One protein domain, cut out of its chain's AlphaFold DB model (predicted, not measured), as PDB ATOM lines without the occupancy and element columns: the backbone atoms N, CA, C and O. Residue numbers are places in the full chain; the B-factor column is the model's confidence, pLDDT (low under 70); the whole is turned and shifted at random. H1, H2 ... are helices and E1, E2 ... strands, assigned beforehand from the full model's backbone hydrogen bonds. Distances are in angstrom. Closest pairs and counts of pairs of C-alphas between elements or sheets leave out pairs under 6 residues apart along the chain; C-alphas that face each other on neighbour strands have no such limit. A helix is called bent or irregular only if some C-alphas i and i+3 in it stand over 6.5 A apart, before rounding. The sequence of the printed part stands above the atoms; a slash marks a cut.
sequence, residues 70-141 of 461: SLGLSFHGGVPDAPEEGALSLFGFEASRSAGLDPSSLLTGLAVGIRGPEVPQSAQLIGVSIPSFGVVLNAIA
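AT A GLANCE: This is residues 70 to 141 of the 461 residues of an uncharacterized protein of Sandaracinaceae bacterium (UniProt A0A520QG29). A long, twisted sheet of four strands forms a wall, with the short helix H1 over E1 and two more short helices, H2 and H3, that only graze the sheet. The hairpin of E1 and E2 reaches towards one end of the long axis, and E4 runs to the other. The printed part has 72 residues, in the order E1, E2, H1, H2, E3, H3, E4, and its class is mixed, helices and strands. The sheet's order is E2, E1, E4, E3, all antiparallel. The whole is compact, with a radius of gyration of the C-alphas of 12.5 A, yet elongated, spanning 42 by 21 by 16 A.

IN THESE COORDINATES: Find C-alpha 70 at (162.707, 101.750, 145.985); from there E1, residues 70 to 80, runs 31.1 A. E4, residues 133 to 141, runs 26.4 A and ends at C-alpha 141, (158.694, 97.403, 143.562). E3 is residues 110 to 115, 15.7 A, and E2 residues 88 to 91, 10.0 A. Look for H1 at residues 95 to 99, H2 at 103 to 108 and H3 at 122 to 126. H2 is only just irregular: C-alphas 105 and 108 are 6.7 A apart.

HOW THE PARTS SIT: Between E1 and E4, N 74 and O 136 are 2.8 A apart; between E4 and E3, N 137 and O 112 are 2.8 A apart. E1 is staggered, pairing with E4 over residues 70 to 77 and with E2 over 77 to 80, where N 79 and O 89 are 2.9 A apart. H1 has a height over the sheet of 5.1 A and is only just over E1, on which 3 of its C-alphas fall; the closest C-alphas are those of His 76 and Ala 95, 4.6 A. H2 grazes with residues 105 to 108, H3 only just with 122 to 126; they are apart. In H1 and H3 every O i to N i+4 pair is within hydrogen-bond range; in H2 0 of 2 are, and 0 of 3 O i to N i+3 pairs.

THE WHOLE: The two C-alphas farthest apart, those of Glu 85 and Ala 141, are 41.9 A apart. The printed part has no cut and no long link. Confidence is under 70 at residues 86, 100, 102 to 109 and 120 to 130.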
ATOM      1  N   SER A  70     162.384 100.443 145.442       90.56
ATOM      2  CA  SER A  70     162.707 101.750 145.985       90.56
ATOM      3  C   SER A  70     161.729 102.090 147.093       90.56
ATOM      4  O   SER A  70     160.518 102.055 146.879       90.56
ATOM      5  N   LEU A  71     162.264 102.456 148.250       90.44
ATOM      6  CA  LEU A  71     161.506 102.989 149.370       90.44
ATOM      7  C   LEU A  71     162.188 104.269 149.838       90.44
ATOM      8  O   LEU A  71     163.406 104.295 150.032       90.44
ATOM      9  N   GLY A  72     161.411 105.327 150.041       89.69
ATOM     10  CA  GLY A  72     161.932 106.536 150.657       89.69
ATOM     11  C   GLY A  72     160.864 107.556 150.999       89.69
ATOM     12  O   GLY A  72     159.809 107.624 150.368       89.69
ATOM     13  N   LEU A  73     161.186 108.369 151.997       88.31
ATOM     14  CA  LEU A  73     160.481 109.602 152.308       88.31
ATOM     15  C   LEU A  73     161.200 110.754 151.602       88.31
ATOM     16  O   LEU A  73     162.420 110.861 151.688       88.31
ATOM     17  N   SER A  74     160.461 111.628 150.936       89.25
ATOM     18  CA  SER A  74     160.954 112.922 150.475       89.25
ATOM     19  C   SER A  74     160.138 114.026 151.121       89.25
ATOM     20  O   SER A  74     158.934 113.886 151.354       89.25
ATOM     21  N   PHE A  75     160.794 115.133 151.443       88.44
ATOM     22  CA  PHE A  75     160.096 116.305 151.937       88.44
ATOM     23  C   PHE A  75     160.758 117.574 151.450       88.44
ATOM     24  O   PHE A  75     161.976 117.642 151.277       88.44
ATOM     25  N   HIS A  76     159.944 118.606 151.289       88.56
ATOM     26  CA  HIS A  76     160.434 119.919 150.926       88.56
ATOM     27  C   HIS A  76     159.673 121.044 151.610       88.56
ATOM     28  O   HIS A  76     158.515 120.893 152.000       88.56
ATOM     29  N   GLY A  77     160.343 122.185 151.708       86.75
ATOM     30  CA  GLY A  77     159.774 123.490 152.000       86.75
ATOM     31  C   GLY A  77     160.207 124.475 150.918       86.75
ATOM     32  O   GLY A  77     161.387 124.529 150.567       86.75
ATOM     33  N   GLY A  78     159.252 125.212 150.360       82.69
ATOM     34  CA  GLY A  78     159.491 126.266 149.379       82.69
ATOM     35  C   GLY A  78     159.392 127.639 150.033       82.69
ATOM     36  O   GLY A  78     158.395 127.930 150.692       82.69
ATOM     37  N   VAL A  79     160.406 128.481 149.839       79.62
ATOM     38  CA  VAL A  79     160.420 129.874 150.304       79.62
ATOM     39  C   VAL A  79     160.536 130.793 149.082       79.62
ATOM     40  O   VAL A  79     161.535 130.693 148.363       79.62
ATOM     41  N   PRO A  80     159.532 131.645 148.802       78.12
ATOM     42  CA  PRO A  80     159.643 132.666 147.763       78.12
ATOM     43  C   PRO A  80     160.567 133.807 148.209       78.12
ATOM     44  O   PRO A  80     160.771 134.018 149.404       78.12
ATOM     45  N   ASP A  81     161.098 134.542 147.237       77.25
ATOM     46  CA  ASP A  81     161.930 135.737 147.405       77.25
ATOM     47  C   ASP A  81     163.224 135.501 148.209       77.25
ATOM     48  O   ASP A  81     163.673 136.351 148.979       77.25
ATOM     49  N   ALA A  82     163.832 134.321 148.040       76.25
ATOM     50  CA  ALA A  82     165.084 133.948 148.694       76.25
ATOM     51  C   ALA A  82     166.055 133.253 147.714       76.25
ATOM     52  O   ALA A  82     165.657 132.304 147.036       76.25
ATOM     53  N   PRO A  83     167.344 133.647 147.645       76.56
ATOM     54  CA  PRO A  83     167.989 134.738 148.386       76.56
ATOM     55  C   PRO A  83     167.707 136.147 147.822       76.56
ATOM     56  O   PRO A  83     168.102 137.124 148.452       76.56
ATOM     57  N   GLU A  84     167.050 136.255 146.664       80.50
ATOM     58  CA  GLU A  84     166.719 137.516 145.987       80.50
ATOM     59  C   GLU A  84     165.220 137.579 145.647       80.50
ATOM     60  O   GLU A  84     164.554 136.549 145.537       80.50
ATOM     61  N   GLU A  85     164.692 138.791 145.469       76.00
ATOM     62  CA  GLU A  85     163.289 139.039 145.117       76.00
ATOM     63  C   GLU A  85     162.957 138.402 143.753       76.00
ATOM     64  O   GLU A  85     163.662 138.606 142.763       76.00
ATOM     65  N   GLY A  86     161.915 137.570 143.707       68.56
ATOM     66  CA  GLY A  86     161.556 136.751 142.549       68.56
ATOM     67  C   GLY A  86     162.281 135.400 142.446       68.56
ATOM     68  O   GLY A  86     161.969 134.629 141.537       68.56
ATOM     69  N   ALA A  87     163.212 135.069 143.352       70.75
ATOM     70  CA  ALA A  87     163.832 133.745 143.418       70.75
ATOM     71  C   ALA A  87     163.003 132.778 144.277       70.75
ATOM     72  O   ALA A  87     162.495 133.137 145.335       70.75
ATOM     73  N   LEU A  88     162.892 131.520 143.852       74.38
ATOM     74  CA  LEU A  88     162.250 130.460 144.629       74.38
ATOM     75  C   LEU A  88     163.320 129.528 145.193       74.38
ATOM     76  O   LEU A  88     164.010 128.845 144.435       74.38
ATOM     77  N   SER A  89     163.436 129.477 146.519       80.25
ATOM     78  CA  SER A  89     164.334 128.548 147.194       80.25
ATOM     79  C   SER A  89     163.588 127.298 147.639       80.25
ATOM     80  O   SER A  89     162.496 127.378 148.206       80.25
ATOM     81  N   LEU A  90     164.184 126.136 147.387       80.56
ATOM     82  CA  LEU A  90     163.641 124.837 147.757       80.56
ATOM     83  C   LEU A  90     164.608 124.146 148.720       80.56
ATOM     84  O   LEU A  90     165.753 123.869 148.368       80.56
ATOM     85  N   PHE A  91     164.132 123.841 149.924       83.25
ATOM     86  CA  PHE A  91     164.895 123.148 150.959       83.25
ATOM     87  C   PHE A  91     164.246 121.811 151.295       83.25
ATOM     88  O   PHE A  91     163.038 121.656 151.148       83.25
ATOM     89  N   GLY A  92     165.030 120.859 151.793       85.62
ATOM     90  CA  GLY A  92     164.535 119.560 152.252       85.62
ATOM     91  C   GLY A  92     165.293 118.384 151.648       85.62
ATOM     92  O   GLY A  92     166.231 118.556 150.869       85.62
ATOM     93  N   PHE A  93     164.905 117.176 152.045       86.38
ATOM     94  CA  PHE A  93     165.525 115.941 151.582       86.38
ATOM     95  C   PHE A  93     164.832 115.445 150.310       86.38
ATOM     96  O   PHE A  93     163.616 115.240 150.308       86.38
ATOM     97  N   GLU A  94     165.603 115.252 149.232       84.69
ATOM     98  CA  GLU A  94     165.066 114.886 147.908       84.69
ATOM     99  C   GLU A  94     163.967 115.859 147.437       84.69
ATOM    100  O   GLU A  94     162.960 115.467 146.843       84.69
ATOM    101  N   ALA A  95     164.163 117.151 147.715       81.00
ATOM    102  CA  ALA A  95     163.119 118.162 147.607       81.00
ATOM    103  C   ALA A  95     162.540 118.318 146.186       81.00
ATOM    104  O   ALA A  95     161.349 118.575 146.014       81.00
ATOM    105  N   SER A  96     163.362 118.102 145.154       78.00
ATOM    106  CA  SER A  96     162.929 118.103 143.751       78.00
ATOM    107  C   SER A  96     161.912 117.001 143.442       78.00
ATOM    108  O   SER A  96     161.017 117.207 142.624       78.00
ATOM    109  N   ARG A  97     161.994 115.849 144.119       78.31
ATOM    110  CA  ARG A  97     161.069 114.727 143.920       78.31
ATOM    111  C   ARG A  97     159.734 114.918 144.613       78.31
ATOM    112  O   ARG A  97     158.750 114.433 144.083       78.31
ATOM    113  N   SER A  98     159.681 115.581 145.769       78.88
ATOM    114  CA  SER A  98     158.412 115.894 146.445       78.88
ATOM    115  C   SER A  98     157.719 117.124 145.846       78.88
ATOM    116  O   SER A  98     156.490 117.165 145.794       78.88
ATOM    117  N   ALA A  99     158.477 118.105 145.344       74.06
ATOM    118  CA  ALA A  99     157.934 119.300 144.693       74.06
ATOM    119  C   ALA A  99     157.451 119.046 143.251       74.06
ATOM    120  O   ALA A  99     156.467 119.649 142.822       74.06
ATOM    121  N   GLY A 100     158.115 118.142 142.519       68.50
ATOM    122  CA  GLY A 100     157.863 117.837 141.105       68.50
ATOM    123  C   GLY A 100     156.902 116.677 140.828       68.50
ATOM    124  O   GLY A 100     156.915 116.144 139.721       68.50
ATOM    125  N   LEU A 101     156.094 116.247 141.803       70.00
ATOM    126  CA  LEU A 101     155.112 115.180 141.582       70.00
ATOM    127  C   LEU A 101     153.969 115.678 140.700       70.00
ATOM    128  O   LEU A 101     153.111 116.449 141.147       70.00
ATOM    129  N   ASP A 102     153.963 115.201 139.462       63.97
ATOM    130  CA  ASP A 102     152.815 115.261 138.568       63.97
ATOM    131  C   ASP A 102     151.797 114.187 139.012       63.97
ATOM    132  O   ASP A 102     152.184 113.016 139.131       63.97
ATOM    133  N   PRO A 103     150.519 114.533 139.268       61.31
ATOM    134  CA  PRO A 103     149.472 113.577 139.645       61.31
ATOM    135  C   PRO A 103     149.358 112.362 138.714       61.31
ATOM    136  O   PRO A 103     148.946 111.291 139.155       61.31
ATOM    137  N   SER A 104     149.750 112.498 137.444       60.50
ATOM    138  CA  SER A 104     149.749 111.408 136.460       60.50
ATOM    139  C   SER A 104     150.875 110.378 136.664       60.50
ATOM    140  O   SER A 104     150.717 109.212 136.307       60.50
ATOM    141  N   SER A 105     151.987 110.762 137.301       57.41
ATOM    142  CA  SER A 105     153.143 109.889 137.578       57.41
ATOM    143  C   SER A 105     152.964 108.977 138.803       57.41
ATOM    144  O   SER A 105     153.760 108.070 139.032       57.41
ATOM    145  N   LEU A 106     151.896 109.188 139.585       58.31
ATOM    146  CA  LEU A 106     151.595 108.439 140.812       58.31
ATOM    147  C   LEU A 106     150.964 107.057 140.547       58.31
ATOM    148  O   LEU A 106     150.752 106.292 141.481       58.31
ATOM    149  N   LEU A 107     150.680 106.716 139.287       60.31
ATOM    150  CA  LEU A 107     150.056 105.447 138.886       60.31
ATOM    151  C   LEU A 107     151.007 104.238 138.929       60.31
ATOM    152  O   LEU A 107     150.554 103.104 138.812       60.31
ATOM    153  N   THR A 108     152.317 104.454 139.084       67.06
ATOM    154  CA  THR A 108     153.332 103.386 139.005       67.06
ATOM    155  C   THR A 108     153.736 102.820 140.378       67.06
ATOM    156  O   THR A 108     154.616 101.966 140.452       67.06
ATOM    157  N   GLY A 109     153.109 103.249 141.482       69.94
ATOM    158  CA  GLY A 109     153.383 102.697 142.814       69.94
ATOM    159  C   GLY A 109     152.583 103.316 143.954       69.94
ATOM    160  O   GLY A 109     151.639 104.071 143.739       69.94
ATOM    161  N   LEU A 110     152.969 102.995 145.191       77.81
ATOM    162  CA  LEU A 110     152.368 103.586 146.384       77.81
ATOM    163  C   LEU A 110     153.051 104.925 146.671       77.81
ATOM    164  O   LEU A 110     154.208 104.964 147.091       77.81
ATOM    165  N   ALA A 111     152.324 106.020 146.475       78.38
ATOM    166  CA  ALA A 111     152.757 107.356 146.855       78.38
ATOM    167  C   ALA A 111     151.709 107.986 147.778       78.38
ATOM    168  O   ALA A 111     150.588 108.268 147.359       78.38
ATOM    169  N   VAL A 112     152.070 108.191 149.043       81.25
ATOM    170  CA  VAL A 112     151.196 108.799 150.054       81.25
ATOM    171  C   VAL A 112     151.890 110.036 150.584       81.25
ATOM    172  O   VAL A 112     153.030 109.965 151.033       81.25
ATOM    173  N   GLY A 113     151.218 111.181 150.543       81.12
ATOM    174  CA  GLY A 113     151.825 112.414 151.005       81.12
ATOM    175  C   GLY A 113     150.835 113.529 151.267       81.12
ATOM    176  O   GLY A 113     149.713 113.523 150.765       81.12
ATOM    177  N   ILE A 114     151.285 114.492 152.061       80.75
ATOM    178  CA  ILE A 114     150.589 115.752 152.299       80.75
ATOM    179  C   ILE A 114     151.299 116.852 151.517       80.75
ATOM    180  O   ILE A 114     152.529 116.918 151.491       80.75
ATOM    181  N   ARG A 115     150.515 117.710 150.865       80.19
ATOM    182  CA  ARG A 115     151.005 118.820 150.047       80.19
ATOM    183  C   ARG A 115     150.379 120.119 150.545       80.19
ATOM    184  O   ARG A 115     149.169 120.183 150.745       80.19
ATOM    185  N   GLY A 116     151.214 121.127 150.766       78.50
ATOM    186  CA  GLY A 116     150.796 122.476 151.126       78.50
ATOM    187  C   GLY A 116     150.264 123.273 149.929       78.50
ATOM    188  O   GLY A 116     150.393 122.833 148.783       78.50
ATOM    189  N   PRO A 117     149.688 124.462 150.173       76.25
ATOM    190  CA  PRO A 117     149.226 125.352 149.111       76.25
ATOM    191  C   PRO A 117     150.381 125.774 148.194       76.25
ATOM    192  O   PRO A 117     151.525 125.915 148.641       76.25
ATOM    193  N   GLU A 118     150.067 125.951 146.913       75.50
ATOM    194  CA  GLU A 118     151.010 126.329 145.858       75.50
ATOM    195  C   GLU A 118     151.571 127.736 146.092       75.50
ATOM    196  O   GLU A 118     150.832 128.660 146.438       75.50
ATOM    197  N   VAL A 119     152.883 127.903 145.913       73.69
ATOM    198  CA  VAL A 119     153.519 129.220 145.990       73.69
ATOM    199  C   VAL A 119     153.135 130.008 144.730       73.69
ATOM    200  O   VAL A 119     153.374 129.511 143.620       73.69
ATOM    201  N   PRO A 120     152.548 131.215 144.859       67.56
ATOM    202  CA  PRO A 120     152.197 132.051 143.714       67.56
ATOM    203  C   PRO A 120     153.403 132.271 142.794       67.56
ATOM    204  O   PRO A 120     154.528 132.382 143.263       67.56
ATOM    205  N   GLN A 121     153.172 132.327 141.479       66.25
ATOM    206  CA  GLN A 121     154.202 132.558 140.451       66.25
ATOM    207  C   GLN A 121     155.248 131.433 140.258       66.25
ATOM    208  O   GLN A 121     156.035 131.503 139.314       66.25
ATOM    209  N   SER A 122     155.224 130.354 141.057       66.44
ATOM    210  CA  SER A 122     156.163 129.222 140.913       66.44
ATOM    211  C   SER A 122     156.041 128.506 139.560       66.44
ATOM    212  O   SER A 122     157.044 128.269 138.885       66.44
ATOM    213  N   ALA A 123     154.812 128.262 139.095       66.94
ATOM    214  CA  ALA A 123     154.554 127.662 137.785       66.94
ATOM    215  C   ALA A 123     155.028 128.549 136.616       66.94
ATOM    216  O   ALA A 123     155.409 128.034 135.568       66.94
ATOM    217  N   GLN A 124     155.033 129.872 136.793       63.56
ATOM    218  CA  GLN A 124     155.458 130.845 135.783       63.56
ATOM    219  C   GLN A 124     156.984 131.027 135.737       63.56
ATOM    220  O   GLN A 124     157.505 131.408 134.692       63.56
ATOM    221  N   LEU A 125     157.694 130.741 136.835       64.62
ATOM    222  CA  LEU A 125     159.150 130.878 136.933       64.62
ATOM    223  C   LEU A 125     159.905 129.628 136.446       64.62
ATOM    224  O   LEU A 125     160.922 129.754 135.771       64.62
ATOM    225  N   ILE A 126     159.411 128.426 136.771       64.00
ATOM    226  CA  ILE A 126     160.111 127.151 136.500       64.00
ATOM    227  C   ILE A 126     159.255 126.095 135.779       64.00
ATOM    228  O   ILE A 126     159.683 124.953 135.621       64.00
ATOM    229  N   GLY A 127     158.036 126.444 135.355       60.69
ATOM    230  CA  GLY A 127     157.154 125.544 134.600       60.69
ATOM    231  C   GLY A 127     156.477 124.437 135.421       60.69
ATOM    232  O   GLY A 127     155.780 123.608 134.843       60.69
ATOM    233  N   VAL A 128     156.651 124.416 136.749       65.44
ATOM    234  CA  VAL A 128     156.054 123.429 137.669       65.44
ATOM    235  C   VAL A 128     155.521 124.149 138.910       65.44
ATOM    236  O   VAL A 128     156.209 125.005 139.465       65.44
ATOM    237  N   SER A 129     154.304 123.817 139.355       65.12
ATOM    238  CA  SER A 129     153.723 124.421 140.561       65.12
ATOM    239  C   SER A 129     154.312 123.803 141.830       65.12
ATOM    240  O   SER A 129     154.081 122.628 142.138       65.12
ATOM    241  N   ILE A 130     155.097 124.584 142.573       69.31
ATOM    242  CA  ILE A 130     155.757 124.115 143.795       69.31
ATOM    243  C   ILE A 130     154.866 124.415 145.002       69.31
ATOM    244  O   ILE A 130     154.484 125.567 145.222       69.31
ATOM    245  N   PRO A 131     154.551 123.407 145.832       71.62
ATOM    246  CA  PRO A 131     153.806 123.621 147.056       71.62
ATOM    247  C   PRO A 131     154.747 124.143 148.150       71.62
ATOM    248  O   PRO A 131     155.905 123.733 148.228       71.62
ATOM    249  N   SER A 132     154.232 125.025 149.005       76.00
ATOM    250  CA  SER A 132     154.959 125.655 150.125       76.00
ATOM    251  C   SER A 132     155.615 124.652 151.078       76.00
ATOM    252  O   SER A 132     156.696 124.908 151.600       76.00
ATOM    253  N   PHE A 133     155.003 123.484 151.264       83.38
ATOM    254  CA  PHE A 133     155.638 122.322 151.872       83.38
ATOM    255  C   PHE A 133     155.092 121.034 151.253       83.38
ATOM    256  O   PHE A 133     154.000 121.017 150.680       83.38
ATOM    257  N   GLY A 134     155.827 119.938 151.378       84.75
ATOM    258  CA  GLY A 134     155.346 118.618 150.998       84.75
ATOM    259  C   GLY A 134     156.097 117.528 151.737       84.75
ATOM    260  O   GLY A 134     157.293 117.657 151.971       84.75
ATOM    261  N   VAL A 135     155.394 116.461 152.107       86.94
ATOM    262  CA  VAL A 135     155.984 115.236 152.661       86.94
ATOM    263  C   VAL A 135     155.366 114.070 151.922       86.94
ATOM    264  O   VAL A 135     154.142 113.959 151.882       86.94
ATOM    265  N   VAL A 136     156.195 113.220 151.326       86.69
ATOM    266  CA  VAL A 136     155.750 112.126 150.469       86.69
ATOM    267  C   VAL A 136     156.535 110.872 150.806       86.69
ATOM    268  O   VAL A 136     157.759 110.853 150.750       86.69
ATOM    269  N   LEU A 137     155.817 109.805 151.126       87.25
ATOM    270  CA  LEU A 137     156.343 108.455 151.179       87.25
ATOM    271  C   LEU A 137     156.105 107.796 149.823       87.25
ATOM    272  O   LEU A 137     154.960 107.692 149.381       87.25
ATOM    273  N   ASN A 138     157.175 107.343 149.178       87.38
ATOM    274  CA  ASN A 138     157.112 106.599 147.928       87.38
ATOM    275  C   ASN A 138     157.667 105.185 148.135       87.38
ATOM    276  O   ASN A 138     158.772 105.012 148.660       87.38
ATOM    277  N   ALA A 139     156.896 104.189 147.710       88.44
ATOM    278  CA  ALA A 139     157.302 102.798 147.657       88.44
ATOM    279  C   ALA A 139     156.935 102.202 146.292       88.44
ATOM    280  O   ALA A 139     155.765 102.170 145.901       88.44
ATOM    281  N   ILE A 140     157.943 101.703 145.579       90.31
ATOM    282  CA  ILE A 140     157.796 101.036 144.284       90.31
ATOM    283  C   ILE A 140     158.599  99.738 144.322       90.31
ATOM    284  O   ILE A 140     159.739  99.711 144.789       90.31
ATOM    285  N   ALA A 141     158.009  98.661 143.815       91.00
ATOM    286  CA  ALA A 141     158.694  97.403 143.562       91.00
ATOM    287  C   ALA A 141     158.317  96.910 142.163       91.00
ATOM    288  O   ALA A 141     157.154  96.612 141.907       91.00
TER     289      ALA A 141